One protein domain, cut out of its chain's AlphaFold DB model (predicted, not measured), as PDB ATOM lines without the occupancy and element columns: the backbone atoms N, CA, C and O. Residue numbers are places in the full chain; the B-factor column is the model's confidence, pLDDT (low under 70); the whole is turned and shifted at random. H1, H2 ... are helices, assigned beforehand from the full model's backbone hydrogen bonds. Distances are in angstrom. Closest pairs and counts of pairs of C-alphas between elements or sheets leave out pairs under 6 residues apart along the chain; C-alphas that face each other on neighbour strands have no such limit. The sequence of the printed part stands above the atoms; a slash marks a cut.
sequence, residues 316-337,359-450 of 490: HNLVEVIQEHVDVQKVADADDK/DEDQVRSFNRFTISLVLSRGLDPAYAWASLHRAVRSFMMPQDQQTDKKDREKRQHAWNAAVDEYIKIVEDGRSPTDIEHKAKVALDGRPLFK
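What this domain is: This is residues 316 to 337 and 359 to 450 of the 490 residues of an uncharacterized protein of Postia placenta MAD-698-R-SB12 (UniProt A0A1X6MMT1). A short helix, H3, sits in the middle, with two long helices, H1 and H2, side by side with it in a triangle. On another side of H3 the long helix H4 crosses it steeply with residues 415 to 423, while the start of H4 runs away from H1 and H2; short H5 folds back near the end of H4 and packs on H3. The printed part has 114 residues with five named helices, H1 to H5 in chain order, and no named strand; the class is all helix. It is compact, with a radius of gyration of the C-alphas of 14.0 A and spans of 35 by 34 by 25 A.

How they stand to each other: H1, residues 316 to 336, touches H2, residues 359 to 377, at a shallow tilt of 14 degrees, opposite ways; the closest C-alphas, of Val 319 and Ile 371, are 6.6 A apart. H3, residues 381 to 388, is the hub, touching four helices. It forms a helical hairpin with H2, closest at the C-alphas of Thr 370 and Ala 384, 6.3 A. H1 touches H3 with residues 318 to 326 alone, at 21 degrees, a shallow tilt, closest at the C-alphas of Ile 322 and Trp 385, 6.1 A. H4, residues 405 to 425, touches H3 at a steep tilt of 50 degrees, the C-alphas of Ala 386 and Ala 418 being closest at 5.0 A. H5, residues 432 to 439, forms a helical hairpin with H4 and touches H3, closest at the C-alphas of Tyr 383 and Ala 439, 4.9 A. H1 and H2 are apart from H4 and H5. In H1, H2, H3, H4 and H5 every O i to N i+4 pair is within hydrogen-bond range.

Where its parts are: H1 begins at C-alpha 316 (79.341, 116.654, 78.493) and is 30.7 A long; H2 is 25.7 A, H3 10.4 A, H4 30.3 A and H5 10.6 A, ending at C-alpha 439 (71.455, 132.622, 82.723).

The domain as a whole: The C-alphas of Lys 337 and Lys 450, the two farthest apart, are 40.5 A apart. Residues 338 to 358 are not printed; C-alphas 337 and 359 are 14.5 A apart across this cut. The link from H3 to H4, residues 389 to 404, is long. The pLDDT is under 70 at residues 331 to 337, 359 to 360 and 399 to 403.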
ATOM      1  N   HIS A 316      79.383 117.342  79.782       79.88
ATOM      2  CA  HIS A 316      79.341 116.654  78.493       79.88
ATOM      3  C   HIS A 316      77.918 116.212  78.109       79.88
ATOM      4  O   HIS A 316      77.531 116.420  76.962       79.88
ATOM      5  N   ASN A 317      77.118 115.687  79.051       78.62
ATOM      6  CA  ASN A 317      75.702 115.354  78.801       78.62
ATOM      7  C   ASN A 317      74.918 116.563  78.284       78.62
ATOM      8  O   ASN A 317      74.204 116.480  77.290       78.62
ATOM      9  N   LEU A 318      75.077 117.706  78.950       83.12
ATOM     10  CA  LEU A 318      74.391 118.940  78.587       83.12
ATOM     11  C   LEU A 318      74.809 119.440  77.204       83.12
ATOM     12  O   LEU A 318      73.980 119.964  76.467       83.12
ATOM     13  N   VAL A 319      76.070 119.238  76.818       84.25
ATOM     14  CA  VAL A 319      76.542 119.559  75.467       84.25
ATOM     15  C   VAL A 319      75.884 118.683  74.401       84.25
ATOM     16  O   VAL A 319      75.518 119.221  73.358       84.25
ATOM     17  N   GLU A 320      75.691 117.383  74.647       83.44
ATOM     18  CA  GLU A 320      74.946 116.507  73.724       83.44
ATOM     19  C   GLU A 320      73.510 117.017  73.530       83.44
ATOM     20  O   GLU A 320      73.074 117.203  72.396       83.44
ATOM     21  N   VAL A 321      72.817 117.358  74.623       84.19
ATOM     22  CA  VAL A 321      71.446 117.900  74.581       84.19
ATOM     23  C   VAL A 321      71.382 119.236  73.831       84.19
ATOM     24  O   VAL A 321      70.495 119.453  73.003       84.19
ATOM     25  N   ILE A 322      72.338 120.138  74.077       84.94
ATOM     26  CA  ILE A 322      72.442 121.415  73.354       84.94
ATOM     27  C   ILE A 322      72.679 121.167  71.855       84.94
ATOM     28  O   ILE A 322      72.084 121.846  71.017       84.94
ATOM     29  N   GLN A 323      73.531 120.204  71.499       84.88
ATOM     30  CA  GLN A 323      73.830 119.867  70.108       84.88
ATOM     31  C   GLN A 323      72.599 119.299  69.384       84.88
ATOM     32  O   GLN A 323      72.287 119.753  68.282       84.88
ATOM     33  N   GLU A 324      71.857 118.388  70.017       83.00
ATOM     34  CA  GLU A 324      70.598 117.854  69.480       83.00
ATOM     35  C   GLU A 324      69.566 118.964  69.244       83.00
ATOM     36  O   GLU A 324      68.954 119.028  68.177       83.00
ATOM     37  N   HIS A 325      69.418 119.893  70.191       81.00
ATOM     38  CA  HIS A 325      68.531 121.046  70.035       81.00
ATOM     39  C   HIS A 325      68.902 121.919  68.833       81.00
ATOM     40  O   HIS A 325      68.035 122.302  68.044       81.00
ATOM     41  N   VAL A 326      70.196 122.202  68.664       80.25
ATOM     42  CA  VAL A 326      70.708 122.932  67.498       80.25
ATOM     43  C   VAL A 326      70.362 122.202  66.200       80.25
ATOM     44  O   VAL A 326      70.000 122.844  65.214       80.25
ATOM     45  N   ASP A 327      70.464 120.875  66.177       78.94
ATOM     46  CA  ASP A 327      70.188 120.083  64.981       78.94
ATOM     47  C   ASP A 327      68.688 120.024  64.650       78.94
ATOM     48  O   ASP A 327      68.321 120.206  63.487       78.94
ATOM     49  N   VAL A 328      67.811 119.908  65.653       75.19
ATOM     50  CA  VAL A 328      66.351 120.002  65.471       75.19
ATOM     51  C   VAL A 328      65.945 121.370  64.913       75.19
ATOM     52  O   VAL A 328      65.138 121.448  63.984       75.19
ATOM     53  N   GLN A 329      66.534 122.458  65.416       74.75
ATOM     54  CA  GLN A 329      66.245 123.802  64.905       74.75
ATOM     55  C   GLN A 329      66.660 123.990  63.443       74.75
ATOM     56  O   GLN A 329      65.950 124.660  62.697       74.75
ATOM     57  N   LYS A 330      67.769 123.378  62.999       72.25
ATOM     58  CA  LYS A 330      68.176 123.422  61.581       72.25
ATOM     59  C   LYS A 330      67.136 122.782  60.662       72.25
ATOM     60  O   LYS A 330      66.920 123.286  59.564       72.25
ATOM     61  N   VAL A 331      66.520 121.677  61.091       66.56
ATOM     62  CA  VAL A 331      65.466 121.003  60.314       66.56
ATOM     63  C   VAL A 331      64.237 121.902  60.204       66.56
ATOM     64  O   VAL A 331      63.744 122.112  59.099       66.56
ATOM     65  N   ALA A 332      63.806 122.505  61.316       62.28
ATOM     66  CA  ALA A 332      62.671 123.426  61.327       62.28
ATOM     67  C   ALA A 332      62.883 124.628  60.385       62.28
ATOM     68  O   ALA A 332      62.012 124.943  59.578       62.28
ATOM     69  N   ASP A 333      64.066 125.245  60.411       68.19
ATOM     70  CA  ASP A 333      64.387 126.371  59.526       68.19
ATOM     71  C   ASP A 333      64.418 125.979  58.039       68.19
ATOM     72  O   ASP A 333      64.113 126.793  57.162       68.19
ATOM     73  N   ALA A 334      64.826 124.745  57.731       62.31
ATOM     74  CA  ALA A 334      64.841 124.235  56.364       62.31
ATOM     75  C   ALA A 334      63.422 124.015  55.818       62.31
ATOM     76  O   ALA A 334      63.211 124.165  54.614       62.31
ATOM     77  N   ASP A 335      62.461 123.686  56.681       57.47
ATOM     78  CA  ASP A 335      61.059 123.522  56.301       57.47
ATOM     79  C   ASP A 335      60.327 124.868  56.202       57.47
ATOM     80  O   ASP A 335      59.600 125.079  55.230       57.47
ATOM     81  N   ASP A 336      60.618 125.837  57.078       58.66
ATOM     82  CA  ASP A 336      60.100 127.211  56.955       58.66
ATOM     83  C   ASP A 336      60.531 127.869  55.627       58.66
ATOM     84  O   ASP A 336      59.736 128.543  54.966       58.66
ATOM     85  N   LYS A 337      61.764 127.605  55.161       58.59
ATOM     86  CA  LYS A 337      62.252 128.056  53.841       58.59
ATOM     87  C   LYS A 337      61.498 127.430  52.656       58.59
ATOM     88  O   LYS A 337      61.495 128.023  51.579       58.59
ATOM     89  N   ASP A 359      76.385 132.784  55.458       63.34
ATOM     90  CA  ASP A 359      75.614 132.876  56.700       63.34
ATOM     91  C   ASP A 359      75.495 131.509  57.393       63.34
ATOM     92  O   ASP A 359      75.641 131.409  58.610       63.34
ATOM     93  N   GLU A 360      75.300 130.424  56.633       67.00
ATOM     94  CA  GLU A 360      75.244 129.063  57.185       67.00
ATOM     95  C   GLU A 360      76.585 128.608  57.786       67.00
ATOM     96  O   GLU A 360      76.605 127.989  58.856       67.00
ATOM     97  N   ASP A 361      77.711 128.939  57.149       72.12
ATOM     98  CA  ASP A 361      79.043 128.632  57.675       72.12
ATOM     99  C   ASP A 361      79.386 129.489  58.904       72.12
ATOM    100  O   ASP A 361      80.003 128.990  59.855       72.12
ATOM    101  N   GLN A 362      78.932 130.747  58.948       73.69
ATOM    102  CA  GLN A 362      79.086 131.612  60.119       73.69
ATOM    103  C   GLN A 362      78.250 131.111  61.306       73.69
ATOM    104  O   GLN A 362      78.772 131.018  62.419       73.69
ATOM    105  N   VAL A 363      76.999 130.695  61.076       74.50
ATOM    106  CA  VAL A 363      76.143 130.068  62.099       74.50
ATOM    107  C   VAL A 363      76.756 128.758  62.595       74.50
ATOM    108  O   VAL A 363      76.833 128.524  63.800       74.50
ATOM    109  N   ARG A 364      77.269 127.908  61.695       78.06
ATOM    110  CA  ARG A 364      77.951 126.661  62.086       78.06
ATOM    111  C   ARG A 364      79.184 126.942  62.947       78.06
ATOM    112  O   ARG A 364      79.418 126.237  63.931       78.06
ATOM    113  N   SER A 365      79.953 127.968  62.588       80.38
ATOM    114  CA  SER A 365      81.147 128.391  63.323       80.38
ATOM    115  C   SER A 365      80.794 128.936  64.707       80.38
ATOM    116  O   SER A 365      81.422 128.531  65.685       80.38
ATOM    117  N   PHE A 366      79.754 129.769  64.809       83.75
ATOM    118  CA  PHE A 366      79.228 130.259  66.085       83.75
ATOM    119  C   PHE A 366      78.771 129.102  66.981       83.75
ATOM    120  O   PHE A 366      79.211 129.009  68.124       83.75
ATOM    121  N   ASN A 367      77.988 128.161  66.445       85.50
ATOM    122  CA  ASN A 367      77.490 127.019  67.214       85.50
ATOM    123  C   ASN A 367      78.632 126.163  67.772       85.50
ATOM    124  O   ASN A 367      78.661 125.862  68.967       85.50
ATOM    125  N   ARG A 368      79.615 125.824  66.927       84.75
ATOM    126  CA  ARG A 368      80.802 125.066  67.346       84.75
ATOM    127  C   ARG A 368      81.603 125.822  68.411       84.75
ATOM    128  O   ARG A 368      82.049 125.212  69.381       84.75
ATOM    129  N   PHE A 369      81.780 127.132  68.242       86.19
ATOM    130  CA  PHE A 369      82.501 127.965  69.199       86.19
ATOM    131  C   PHE A 369      81.796 128.007  70.560       86.19
ATOM    132  O   PHE A 369      82.423 127.707  71.574       86.19
ATOM    133  N   THR A 370      80.492 128.280  70.596       85.06
ATOM    134  CA  THR A 370      79.706 128.327  71.837       85.06
ATOM    135  C   THR A 370      79.743 127.000  72.591       85.06
ATOM    136  O   THR A 370      80.007 126.988  73.791       85.06
ATOM    137  N   ILE A 371      79.569 125.875  71.892       85.88
ATOM    138  CA  ILE A 371      79.664 124.539  72.497       85.88
ATOM    139  C   ILE A 371      81.062 124.302  73.086       85.88
ATOM    140  O   ILE A 371      81.194 123.802  74.205       85.88
ATOM    141  N   SER A 372      82.118 124.727  72.385       85.62
ATOM    142  CA  SER A 372      83.487 124.608  72.897       85.62
ATOM    143  C   SER A 372      83.718 125.415  74.180       85.62
ATOM    144  O   SER A 372      84.482 124.981  75.042       85.62
ATOM    145  N   LEU A 373      83.045 126.561  74.351       86.19
ATOM    146  CA  LEU A 373      83.149 127.379  75.562       86.19
ATOM    147  C   LEU A 373      82.487 126.717  76.770       86.19
ATOM    148  O   LEU A 373      82.997 126.873  77.882       86.19
ATOM    149  N   VAL A 374      81.399 125.965  76.560       85.00
ATOM    150  CA  VAL A 374      80.777 125.174  77.631       85.00
ATOM    151  C   VAL A 374      81.808 124.207  78.187       85.00
ATOM    152  O   VAL A 374      82.061 124.246  79.381       85.00
ATOM    153  N   LEU A 375      82.486 123.428  77.339       77.94
ATOM    154  CA  LEU A 375      83.460 122.422  77.784       77.94
ATOM    155  C   LEU A 375      84.768 123.016  78.326       77.94
ATOM    156  O   LEU A 375      85.285 122.550  79.336       77.94
ATOM    157  N   SER A 376      85.329 124.024  77.654       77.94
ATOM    158  CA  SER A 376      86.705 124.484  77.922       77.94
ATOM    159  C   SER A 376      86.809 125.660  78.889       77.94
ATOM    160  O   SER A 376      87.852 125.847  79.514       77.94
ATOM    161  N   ARG A 377      85.761 126.487  78.998       76.31
ATOM    162  CA  ARG A 377      85.783 127.735  79.779       76.31
ATOM    163  C   ARG A 377      84.638 127.859  80.781       76.31
ATOM    164  O   ARG A 377      84.506 128.903  81.412       76.31
ATOM    165  N   GLY A 378      83.838 126.804  80.943       79.69
ATOM    166  CA  GLY A 378      82.759 126.759  81.928       79.69
ATOM    167  C   GLY A 378      81.615 127.726  81.627       79.69
ATOM    168  O   GLY A 378      80.990 128.224  82.563       79.69
ATOM    169  N   LEU A 379      81.352 128.020  80.344       88.00
ATOM    170  CA  LEU A 379      80.152 128.765  79.958       88.00
ATOM    171  C   LEU A 379      78.912 128.012  80.453       88.00
ATOM    172  O   LEU A 379      78.822 126.796  80.290       88.00
ATOM    173  N   ASP A 380      77.965 128.735  81.054       90.44
ATOM    174  CA  ASP A 380      76.759 128.115  81.597       90.44
ATOM    175  C   ASP A 380      75.943 127.433  80.478       90.44
ATOM    176  O   ASP A 380      75.644 128.085  79.474       90.44
ATOM    177  N   PRO A 381      75.555 126.154  80.630       91.81
ATOM    178  CA  PRO A 381      74.791 125.424  79.618       91.81
ATOM    179  C   PRO A 381      73.468 126.089  79.218       91.81
ATOM    180  O   PRO A 381      73.145 126.130  78.034       91.81
ATOM    181  N   ALA A 382      72.736 126.685  80.164       93.00
ATOM    182  CA  ALA A 382      71.477 127.371  79.869       93.00
ATOM    183  C   ALA A 382      71.713 128.700  79.135       93.00
ATOM    184  O   ALA A 382      70.933 129.100  78.272       93.00
ATOM    185  N   TYR A 383      72.826 129.373  79.441       92.69
ATOM    186  CA  TYR A 383      73.259 130.563  78.709       92.69
ATOM    187  C   TYR A 383      73.675 130.198  77.273       92.69
ATOM    188  O   TYR A 383      73.285 130.870  76.317       92.69
ATOM    189  N   ALA A 384      74.429 129.107  77.105       91.62
ATOM    190  CA  ALA A 384      74.796 128.577  75.795       91.62
ATOM    191  C   ALA A 384      73.551 128.197  74.982       91.62
ATOM    192  O   ALA A 384      73.419 128.640  73.842       91.62
ATOM    193  N   TRP A 385      72.604 127.474  75.582       93.50
ATOM    194  CA  TRP A 385      71.310 127.152  74.981       93.50
ATOM    195  C   TRP A 385      70.585 128.397  74.468       93.50
ATOM    196  O   TRP A 385      70.257 128.479  73.287       93.50
ATOM    197  N   ALA A 386      70.398 129.401  75.332       92.75
ATOM    198  CA  ALA A 386      69.717 130.636  74.963       92.75
ATOM    199  C   ALA A 386      70.428 131.369  73.815       92.75
ATOM    200  O   ALA A 386      69.764 131.856  72.904       92.75
ATOM    201  N   SER A 387      71.766 131.382  73.799       89.69
ATOM    202  CA  SER A 387      72.537 131.996  72.708       89.69
ATOM    203  C   SER A 387      72.406 131.267  71.367       89.69
ATOM    204  O   SER A 387      72.496 131.895  70.312       89.69
ATOM    205  N   LEU A 388      72.180 129.950  71.403       88.75
ATOM    206  CA  LEU A 388      72.048 129.089  70.226       88.75
ATOM    207  C   LEU A 388      70.607 128.978  69.730       88.75
ATOM    208  O   LEU A 388      70.385 128.565  68.593       88.75
ATOM    209  N   HIS A 389      69.643 129.378  70.556       88.81
ATOM    210  CA  HIS A 389      68.230 129.322  70.236       88.81
ATOM    211  C   HIS A 389      67.906 130.130  68.969       88.81
ATOM    212  O   HIS A 389      68.364 131.268  68.808       88.81
ATOM    213  N   ARG A 390      67.072 129.578  68.075       84.12
ATOM    214  CA  ARG A 390      66.743 130.162  66.757       84.12
ATOM    215  C   ARG A 390      66.240 131.608  66.804       84.12
ATOM    216  O   ARG A 390      66.485 132.369  65.875       84.12
ATOM    217  N   ALA A 391      65.573 131.995  67.893       83.56
ATOM    218  CA  ALA A 391      65.062 133.355  68.093       83.56
ATOM    219  C   ALA A 391      66.134 134.372  68.545       83.56
ATOM    220  O   ALA A 391      65.841 135.564  68.615       83.56
ATOM    221  N   VAL A 392      67.345 133.912  68.885       85.12
ATOM    222  CA  VAL A 392      68.412 134.713  69.508       85.12
ATOM    223  C   VAL A 392      69.698 134.710  68.672       85.12
ATOM    224  O   VAL A 392      70.162 135.784  68.289       85.12
ATOM    225  N   ARG A 393      70.283 133.530  68.401       82.38
ATOM    226  CA  ARG A 393      71.498 133.314  67.572       82.38
ATOM    227  C   ARG A 393      72.673 134.267  67.831       82.38
ATOM    228  O   ARG A 393      73.371 134.683  66.907       82.38
ATOM    229  N   SER A 394      72.878 134.663  69.077       83.12
ATOM    230  CA  SER A 394      73.909 135.626  69.464       83.12
ATOM    231  C   SER A 394      74.158 135.569  70.966       83.12
ATOM    232  O   SER A 394      73.320 135.081  71.718       83.12
ATOM    233  N   PHE A 395      75.309 136.065  71.425       84.75
ATOM    234  CA  PHE A 395      75.545 136.267  72.856       84.75
ATOM    235  C   PHE A 395      74.858 137.540  73.352       84.75
ATOM    236  O   PHE A 395      74.926 138.585  72.703       84.75
ATOM    237  N   MET A 396      74.262 137.476  74.545       82.31
ATOM    238  CA  MET A 396      73.769 138.669  75.231       82.31
ATOM    239  C   MET A 396      74.906 139.363  75.973       82.31
ATOM    240  O   MET A 396      75.338 138.926  77.038       82.31
ATOM    241  N   MET A 397      75.373 140.468  75.397       75.44
ATOM    242  CA  MET A 397      76.411 141.320  75.975       75.44
ATOM    243  C   MET A 397      75.789 142.551  76.651       75.44
ATOM    244  O   MET A 397      74.733 143.015  76.200       75.44
ATOM    245  N   PRO A 398      76.434 143.119  77.693       74.25
ATOM    246  CA  PRO A 398      76.046 144.415  78.238       74.25
ATOM    247  C   PRO A 398      76.015 145.461  77.123       74.25
ATOM    248  O   PRO A 398      76.975 145.576  76.363       74.25
ATOM    249  N   GLN A 399      74.906 146.184  76.998       67.62
ATOM    250  CA  GLN A 399      74.710 147.120  75.892       67.62
ATOM    251  C   GLN A 399      75.051 148.552  76.290       67.62
ATOM    252  O   GLN A 399      74.646 149.023  77.355       67.62
ATOM    253  N   ASP A 400      75.720 149.260  75.384       56.19
ATOM    254  CA  ASP A 400      75.862 150.710  75.460       56.19
ATOM    255  C   ASP A 400      74.510 151.380  75.170       56.19
ATOM    256  O   ASP A 400      73.672 150.848  74.438       56.19
ATOM    257  N   GLN A 401      74.268 152.560  75.749       58.38
ATOM    258  CA  GLN A 401      72.961 153.242  75.751       58.38
ATOM    259  C   GLN A 401      72.415 153.641  74.357       58.38
ATOM    260  O   GLN A 401      71.339 154.226  74.282       58.38
ATOM    261  N   GLN A 402      73.122 153.327  73.266       61.47
ATOM    262  CA  GLN A 402      72.785 153.715  71.891       61.47
ATOM    263  C   GLN A 402      71.776 152.787  71.187       61.47
ATOM    264  O   GLN A 402      71.322 153.110  70.092       61.47
ATOM    265  N   THR A 403      71.403 151.648  71.775       67.62
ATOM    266  CA  THR A 403      70.418 150.728  71.179       67.62
ATOM    267  C   THR A 403      68.974 151.104  71.527       67.62
ATOM    268  O   THR A 403      68.653 151.452  72.672       67.62
ATOM    269  N   ASP A 404      68.072 150.980  70.545       82.31
ATOM    270  CA  ASP A 404      66.648 151.245  70.754       82.31
ATOM    271  C   ASP A 404      66.095 150.370  71.893       82.31
ATOM    272  O   ASP A 404      66.419 149.185  72.042       82.31
ATOM    273  N   LYS A 405      65.274 150.980  72.751       83.94
ATOM    274  CA  LYS A 405      64.682 150.326  73.920       83.94
ATOM    275  C   LYS A 405      63.797 149.154  73.493       83.94
ATOM    276  O   LYS A 405      63.872 148.095  74.110       83.94
ATOM    277  N   LYS A 406      63.025 149.313  72.416       85.25
ATOM    278  CA  LYS A 406      62.119 148.272  71.910       85.25
ATOM    279  C   LYS A 406      62.881 147.027  71.445       85.25
ATOM    280  O   LYS A 406      62.495 145.900  71.757       85.25
ATOM    281  N   ASP A 407      64.009 147.222  70.767       81.94
ATOM    282  CA  ASP A 407      64.880 146.125  70.333       81.94
ATOM    283  C   ASP A 407      65.602 145.444  71.499       81.94
ATOM    284  O   ASP A 407      65.872 144.238  71.454       81.94
ATOM    285  N   ARG A 408      65.920 146.192  72.564       83.12
ATOM    286  CA  ARG A 408      66.435 145.619  73.816       83.12
ATOM    287  C   ARG A 408      65.399 144.746  74.508       83.12
ATOM    288  O   ARG A 408      65.727 143.617  74.862       83.12
ATOM    289  N   GLU A 409      64.164 145.225  74.642       88.94
ATOM    290  CA  GLU A 409      63.058 144.465  75.240       88.94
ATOM    291  C   GLU A 409      62.808 143.174  74.456       88.94
ATOM    292  O   GLU A 409      62.781 142.089  75.036       88.94
ATOM    293  N   LYS A 410      62.726 143.259  73.121       87.62
ATOM    294  CA  LYS A 410      62.516 142.088  72.261       87.62
ATOM    295  C   LYS A 410      63.610 141.031  72.440       87.62
ATOM    296  O   LYS A 410      63.296 139.852  72.601       87.62
ATOM    297  N   ARG A 411      64.885 141.439  72.435       86.19
ATOM    298  CA  ARG A 411      66.021 140.518  72.627       86.19
ATOM    299  C   ARG A 411      66.045 139.915  74.028       86.19
ATOM    300  O   ARG A 411      66.236 138.710  74.157       86.19
ATOM    301  N   GLN A 412      65.808 140.723  75.060       91.00
ATOM    302  CA  GLN A 412      65.738 140.250  76.441       91.00
ATOM    303  C   GLN A 412      64.618 139.216  76.623       91.00
ATOM    304  O   GLN A 412      64.842 138.168  77.228       91.00
ATOM    305  N   HIS A 413      63.425 139.488  76.088       93.25
ATOM    306  CA  HIS A 413      62.295 138.565  76.162       93.25
ATOM    307  C   HIS A 413      62.587 137.251  75.442       93.25
ATOM    308  O   HIS A 413      62.370 136.193  76.026       93.25
ATOM    309  N   ALA A 414      63.124 137.305  74.218       92.00
ATOM    310  CA  ALA A 414      63.502 136.105  73.474       92.00
ATOM    311  C   ALA A 414      64.562 135.274  74.220       92.00
ATOM    312  O   ALA A 414      64.445 134.052  74.286       92.00
ATOM    313  N   TRP A 415      65.556 135.931  74.826       94.25
ATOM    314  CA  TRP A 415      66.586 135.272  75.628       94.25
ATOM    315  C   TRP A 415      66.012 134.582  76.864       94.25
ATOM    316  O   TRP A 415      66.214 133.388  77.061       94.25
ATOM    317  N   ASN A 416      65.286 135.323  77.706       95.44
ATOM    318  CA  ASN A 416      64.756 134.775  78.953       95.44
ATOM    319  C   ASN A 416      63.724 133.670  78.683       95.44
ATOM    320  O   ASN A 416      63.724 132.680  79.405       95.44
ATOM    321  N   ALA A 417      62.937 133.781  77.605       96.06
ATOM    322  CA  ALA A 417      62.042 132.715  77.162       96.06
ATOM    323  C   ALA A 417      62.802 131.447  76.736       96.06
ATOM    324  O   ALA A 417      62.374 130.345  77.065       96.06
ATOM    325  N   ALA A 418      63.950 131.580  76.060       94.50
ATOM    326  CA  ALA A 418      64.794 130.434  75.720       94.50
ATOM    327  C   ALA A 418      65.415 129.774  76.969       94.50
ATOM    328  O   ALA A 418      65.558 128.553  77.012       94.50
ATOM    329  N   VAL A 419      65.750 130.556  78.003       95.25
ATOM    330  CA  VAL A 419      66.179 130.015  79.309       95.25
ATOM    331  C   VAL A 419      65.030 129.277  80.006       95.25
ATOM    332  O   VAL A 419      65.245 128.204  80.565       95.25
ATOM    333  N   ASP A 420      63.808 129.810  79.954       96.12
ATOM    334  CA  ASP A 420      62.623 129.146  80.513       96.12
ATOM    335  C   ASP A 420      62.315 127.827  79.789       96.12
ATOM    336  O   ASP A 420      61.963 126.829  80.423       96.12
ATOM    337  N   GLU A 421      62.499 127.792  78.468       94.56
ATOM    338  CA  GLU A 421      62.407 126.564  77.679       94.56
ATOM    339  C   GLU A 421      63.450 125.533  78.123       94.56
ATOM    340  O   GLU A 421      63.084 124.388  78.383       94.56
ATOM    341  N   TYR A 422      64.713 125.941  78.296       93.81
ATOM    342  CA  TYR A 422      65.775 125.067  78.803       93.81
ATOM    343  C   TYR A 422      65.399 124.434  80.146       93.81
ATOM    344  O   TYR A 422      65.455 123.216  80.289       93.81
ATOM    345  N   ILE A 423      64.948 125.244  81.111       94.19
ATOM    346  CA  ILE A 423      64.523 124.775  82.441       94.19
ATOM    347  C   ILE A 423      63.385 123.752  82.336       94.19
ATOM    348  O   ILE A 423      63.301 122.830  83.144       94.19
ATOM    349  N   LYS A 424      62.494 123.922  81.356       93.56
ATOM    350  CA  LYS A 424      61.332 123.053  81.172       93.56
ATOM    351  C   LYS A 424      61.689 121.696  80.567       93.56
ATOM    352  O   LYS A 424      61.015 120.719  80.891       93.56
ATOM    353  N   ILE A 425      62.662 121.641  79.657       89.00
ATOM    354  CA  ILE A 425      62.894 120.444  78.833       89.00
ATOM    355  C   ILE A 425      64.211 119.723  79.124       89.00
ATOM    356  O   ILE A 425      64.323 118.543  78.800       89.00
ATOM    357  N   VAL A 426      65.199 120.400  79.713       87.12
ATOM    358  CA  VAL A 426      66.531 119.837  79.959       87.12
ATOM    359  C   VAL A 426      66.676 119.415  81.419       87.12
ATOM    360  O   VAL A 426      66.571 120.228  82.337       87.12
ATOM    361  N   GLU A 427      66.997 118.141  81.643       84.94
ATOM    362  CA  GLU A 427      67.374 117.627  82.964       84.94
ATOM    363  C   GLU A 427      68.827 118.011  83.304       84.94
ATOM    364  O   GLU A 427      69.757 117.223  83.166       84.94
ATOM    365  N   ASP A 428      69.029 119.253  83.749       82.81
ATOM    366  CA  ASP A 428      70.349 119.798  84.116       82.81
ATOM    367  C   ASP A 428      70.833 119.328  85.506       82.81
ATOM    368  O   ASP A 428      72.027 119.274  85.796       82.81
ATOM    369  N   GLY A 429      69.904 118.943  86.383       81.44
ATOM    370  CA  GLY A 429      70.192 118.530  87.760       81.44
ATOM    371  C   GLY A 429      70.398 119.696  88.738       81.44
ATOM    372  O   GLY A 429      70.324 119.493  89.951       81.44
ATOM    373  N   ARG A 430      70.597 120.926  88.246       87.31
ATOM    374  CA  ARG A 430      70.512 122.159  89.050       87.31
ATOM    375  C   ARG A 430      69.062 122.540  89.348       87.31
ATOM    376  O   ARG A 430      68.147 122.190  88.608       87.31
ATOM    377  N   SER A 431      68.855 123.312  90.417       89.50
ATOM    378  CA  SER A 431      67.533 123.880  90.696       89.50
ATOM    379  C   SER A 431      67.144 124.902  89.612       89.50
ATOM    380  O   SER A 431      68.022 125.634  89.136       89.50
ATOM    381  N   PRO A 432      65.849 125.025  89.252       92.19
ATOM    382  CA  PRO A 432      65.384 126.051  88.317       92.19
ATOM    383  C   PRO A 432      65.873 127.454  88.694       92.19
ATOM    384  O   PRO A 432      66.408 128.173  87.857       92.19
ATOM    385  N   THR A 433      65.807 127.800  89.981       88.75
ATOM    386  CA  THR A 433      66.263 129.092  90.507       88.75
ATOM    387  C   THR A 433      67.756 129.341  90.290       88.75
ATOM    388  O   THR A 433      68.158 130.459  89.975       88.75
ATOM    389  N   ASP A 434      68.604 128.316  90.417       88.81
ATOM    390  CA  ASP A 434      70.044 128.469  90.171       88.81
ATOM    391  C   ASP A 434      70.349 128.708  88.691       88.81
ATOM    392  O   ASP A 434      71.286 129.442  88.364       88.81
ATOM    393  N   ILE A 435      69.570 128.089  87.801       92.25
ATOM    394  CA  ILE A 435      69.672 128.291  86.355       92.25
ATOM    395  C   ILE A 435      69.238 129.717  86.006       92.25
ATOM    396  O   ILE A 435      69.981 130.440  85.342       92.25
ATOM    397  N   GLU A 436      68.092 130.166  86.525       92.88
ATOM    398  CA  GLU A 436      67.599 131.532  86.331       92.88
ATOM    399  C   GLU A 436      68.620 132.578  86.777       92.88
ATOM    400  O   GLU A 436      68.940 133.500  86.027       92.88
ATOM    401  N   HIS A 437      69.179 132.407  87.977       89.50
ATOM    402  CA  HIS A 437      70.157 133.331  88.539       89.50
ATOM    403  C   HIS A 437      71.446 133.433  87.717       89.50
ATOM    404  O   HIS A 437      72.104 134.473  87.748       89.50
ATOM    405  N   LYS A 438      71.828 132.368  87.006       88.75
ATOM    406  CA  LYS A 438      73.051 132.339  86.195       88.75
ATOM    407  C   LYS A 438      72.834 132.769  84.746       88.75
ATOM    408  O   LYS A 438      73.751 133.350  84.170       88.75
ATOM    409  N   ALA A 439      71.671 132.483  84.162       93.12
ATOM    410  CA  ALA A 439      71.455 132.622  82.723       93.12
ATOM    411  C   ALA A 439      70.489 133.750  82.322       93.12
ATOM    412  O   ALA A 439      70.603 134.248  81.201       93.12
ATOM    413  N   LYS A 440      69.557 134.182  83.188       93.56
ATOM    414  CA  LYS A 440      68.609 135.257  82.837       93.56
ATOM    415  C   LYS A 440      69.277 136.631  82.849       93.56
ATOM    416  O   LYS A 440      70.101 136.947  83.712       93.56
ATOM    417  N   VAL A 441      68.854 137.480  81.916       90.62
ATOM    418  CA  VAL A 441      69.422 138.818  81.694       90.62
ATOM    419  C   VAL A 441      68.391 139.930  81.896       90.62
ATOM    420  O   VAL A 441      67.189 139.770  81.649       90.62
ATOM    421  N   ALA A 442      68.874 141.069  82.383       88.81
ATOM    422  CA  ALA A 442      68.146 142.325  82.481       88.81
ATOM    423  C   ALA A 442      68.126 143.064  81.128       88.81
ATOM    424  O   ALA A 442      68.770 142.654  80.159       88.81
ATOM    425  N   LEU A 443      67.377 144.167  81.062       86.12
ATOM    426  CA  LEU A 443      67.179 144.951  79.837       86.12
ATOM    427  C   LEU A 443      68.483 145.555  79.282       86.12
ATOM    428  O   LEU A 443      68.616 145.782  78.082       86.12
ATOM    429  N   ASP A 444      69.456 145.810  80.154       81.69
ATOM    430  CA  ASP A 444      70.789 146.313  79.813       81.69
ATOM    431  C   ASP A 444      71.767 145.204  79.375       81.69
ATOM    432  O   ASP A 444      72.932 145.488  79.096       81.69
ATOM    433  N   GLY A 445      71.312 143.947  79.311       80.56
ATOM    434  CA  GLY A 445      72.126 142.781  78.965       80.56
ATOM    435  C   GLY A 445      73.003 142.263  80.108       80.56
ATOM    436  O   GLY A 445      73.780 141.334  79.903       80.56
ATOM    437  N   ARG A 446      72.900 142.836  81.314       84.50
ATOM    438  CA  ARG A 446      73.603 142.348  82.514       84.50
ATOM    439  C   ARG A 446      72.804 141.229  83.200       84.50
ATOM    440  O   ARG A 446      71.626 141.050  82.885       84.50
ATOM    441  N   PRO A 447      73.393 140.476  84.151       86.00
ATOM    442  CA  PRO A 447      72.658 139.453  84.892       86.00
ATOM    443  C   PRO A 447      71.401 140.021  85.563       86.00
ATOM    444  O   PRO A 447      71.470 141.045  86.247       86.00
ATOM    445  N   LEU A 448      70.261 139.344  85.387       87.19
ATOM    446  CA  LEU A 448      68.984 139.750  85.987       87.19
ATOM    447  C   LEU A 448      69.042 139.710  87.521       87.19
ATOM    448  O   LEU A 448      68.482 140.574  88.201       87.19
ATOM    449  N   PHE A 449      69.764 138.719  88.045       84.25
ATOM    450  CA  PHE A 449      69.977 138.491  89.466       84.25
ATOM    451  C   PHE A 449      71.436 138.780  89.812       84.25
ATOM    452  O   PHE A 449      72.353 138.050  89.435       84.25
ATOM    453  N   LYS A 450      71.668 139.877  90.534       74.06
ATOM    454  CA  LYS A 450      73.012 140.249  90.987       74.06
ATOM    455  C   LYS A 450      73.408 139.408  92.195       74.06
ATOM    456  O   LYS A 450      72.567 139.094  93.034       74.06
TER     457      LYS A 450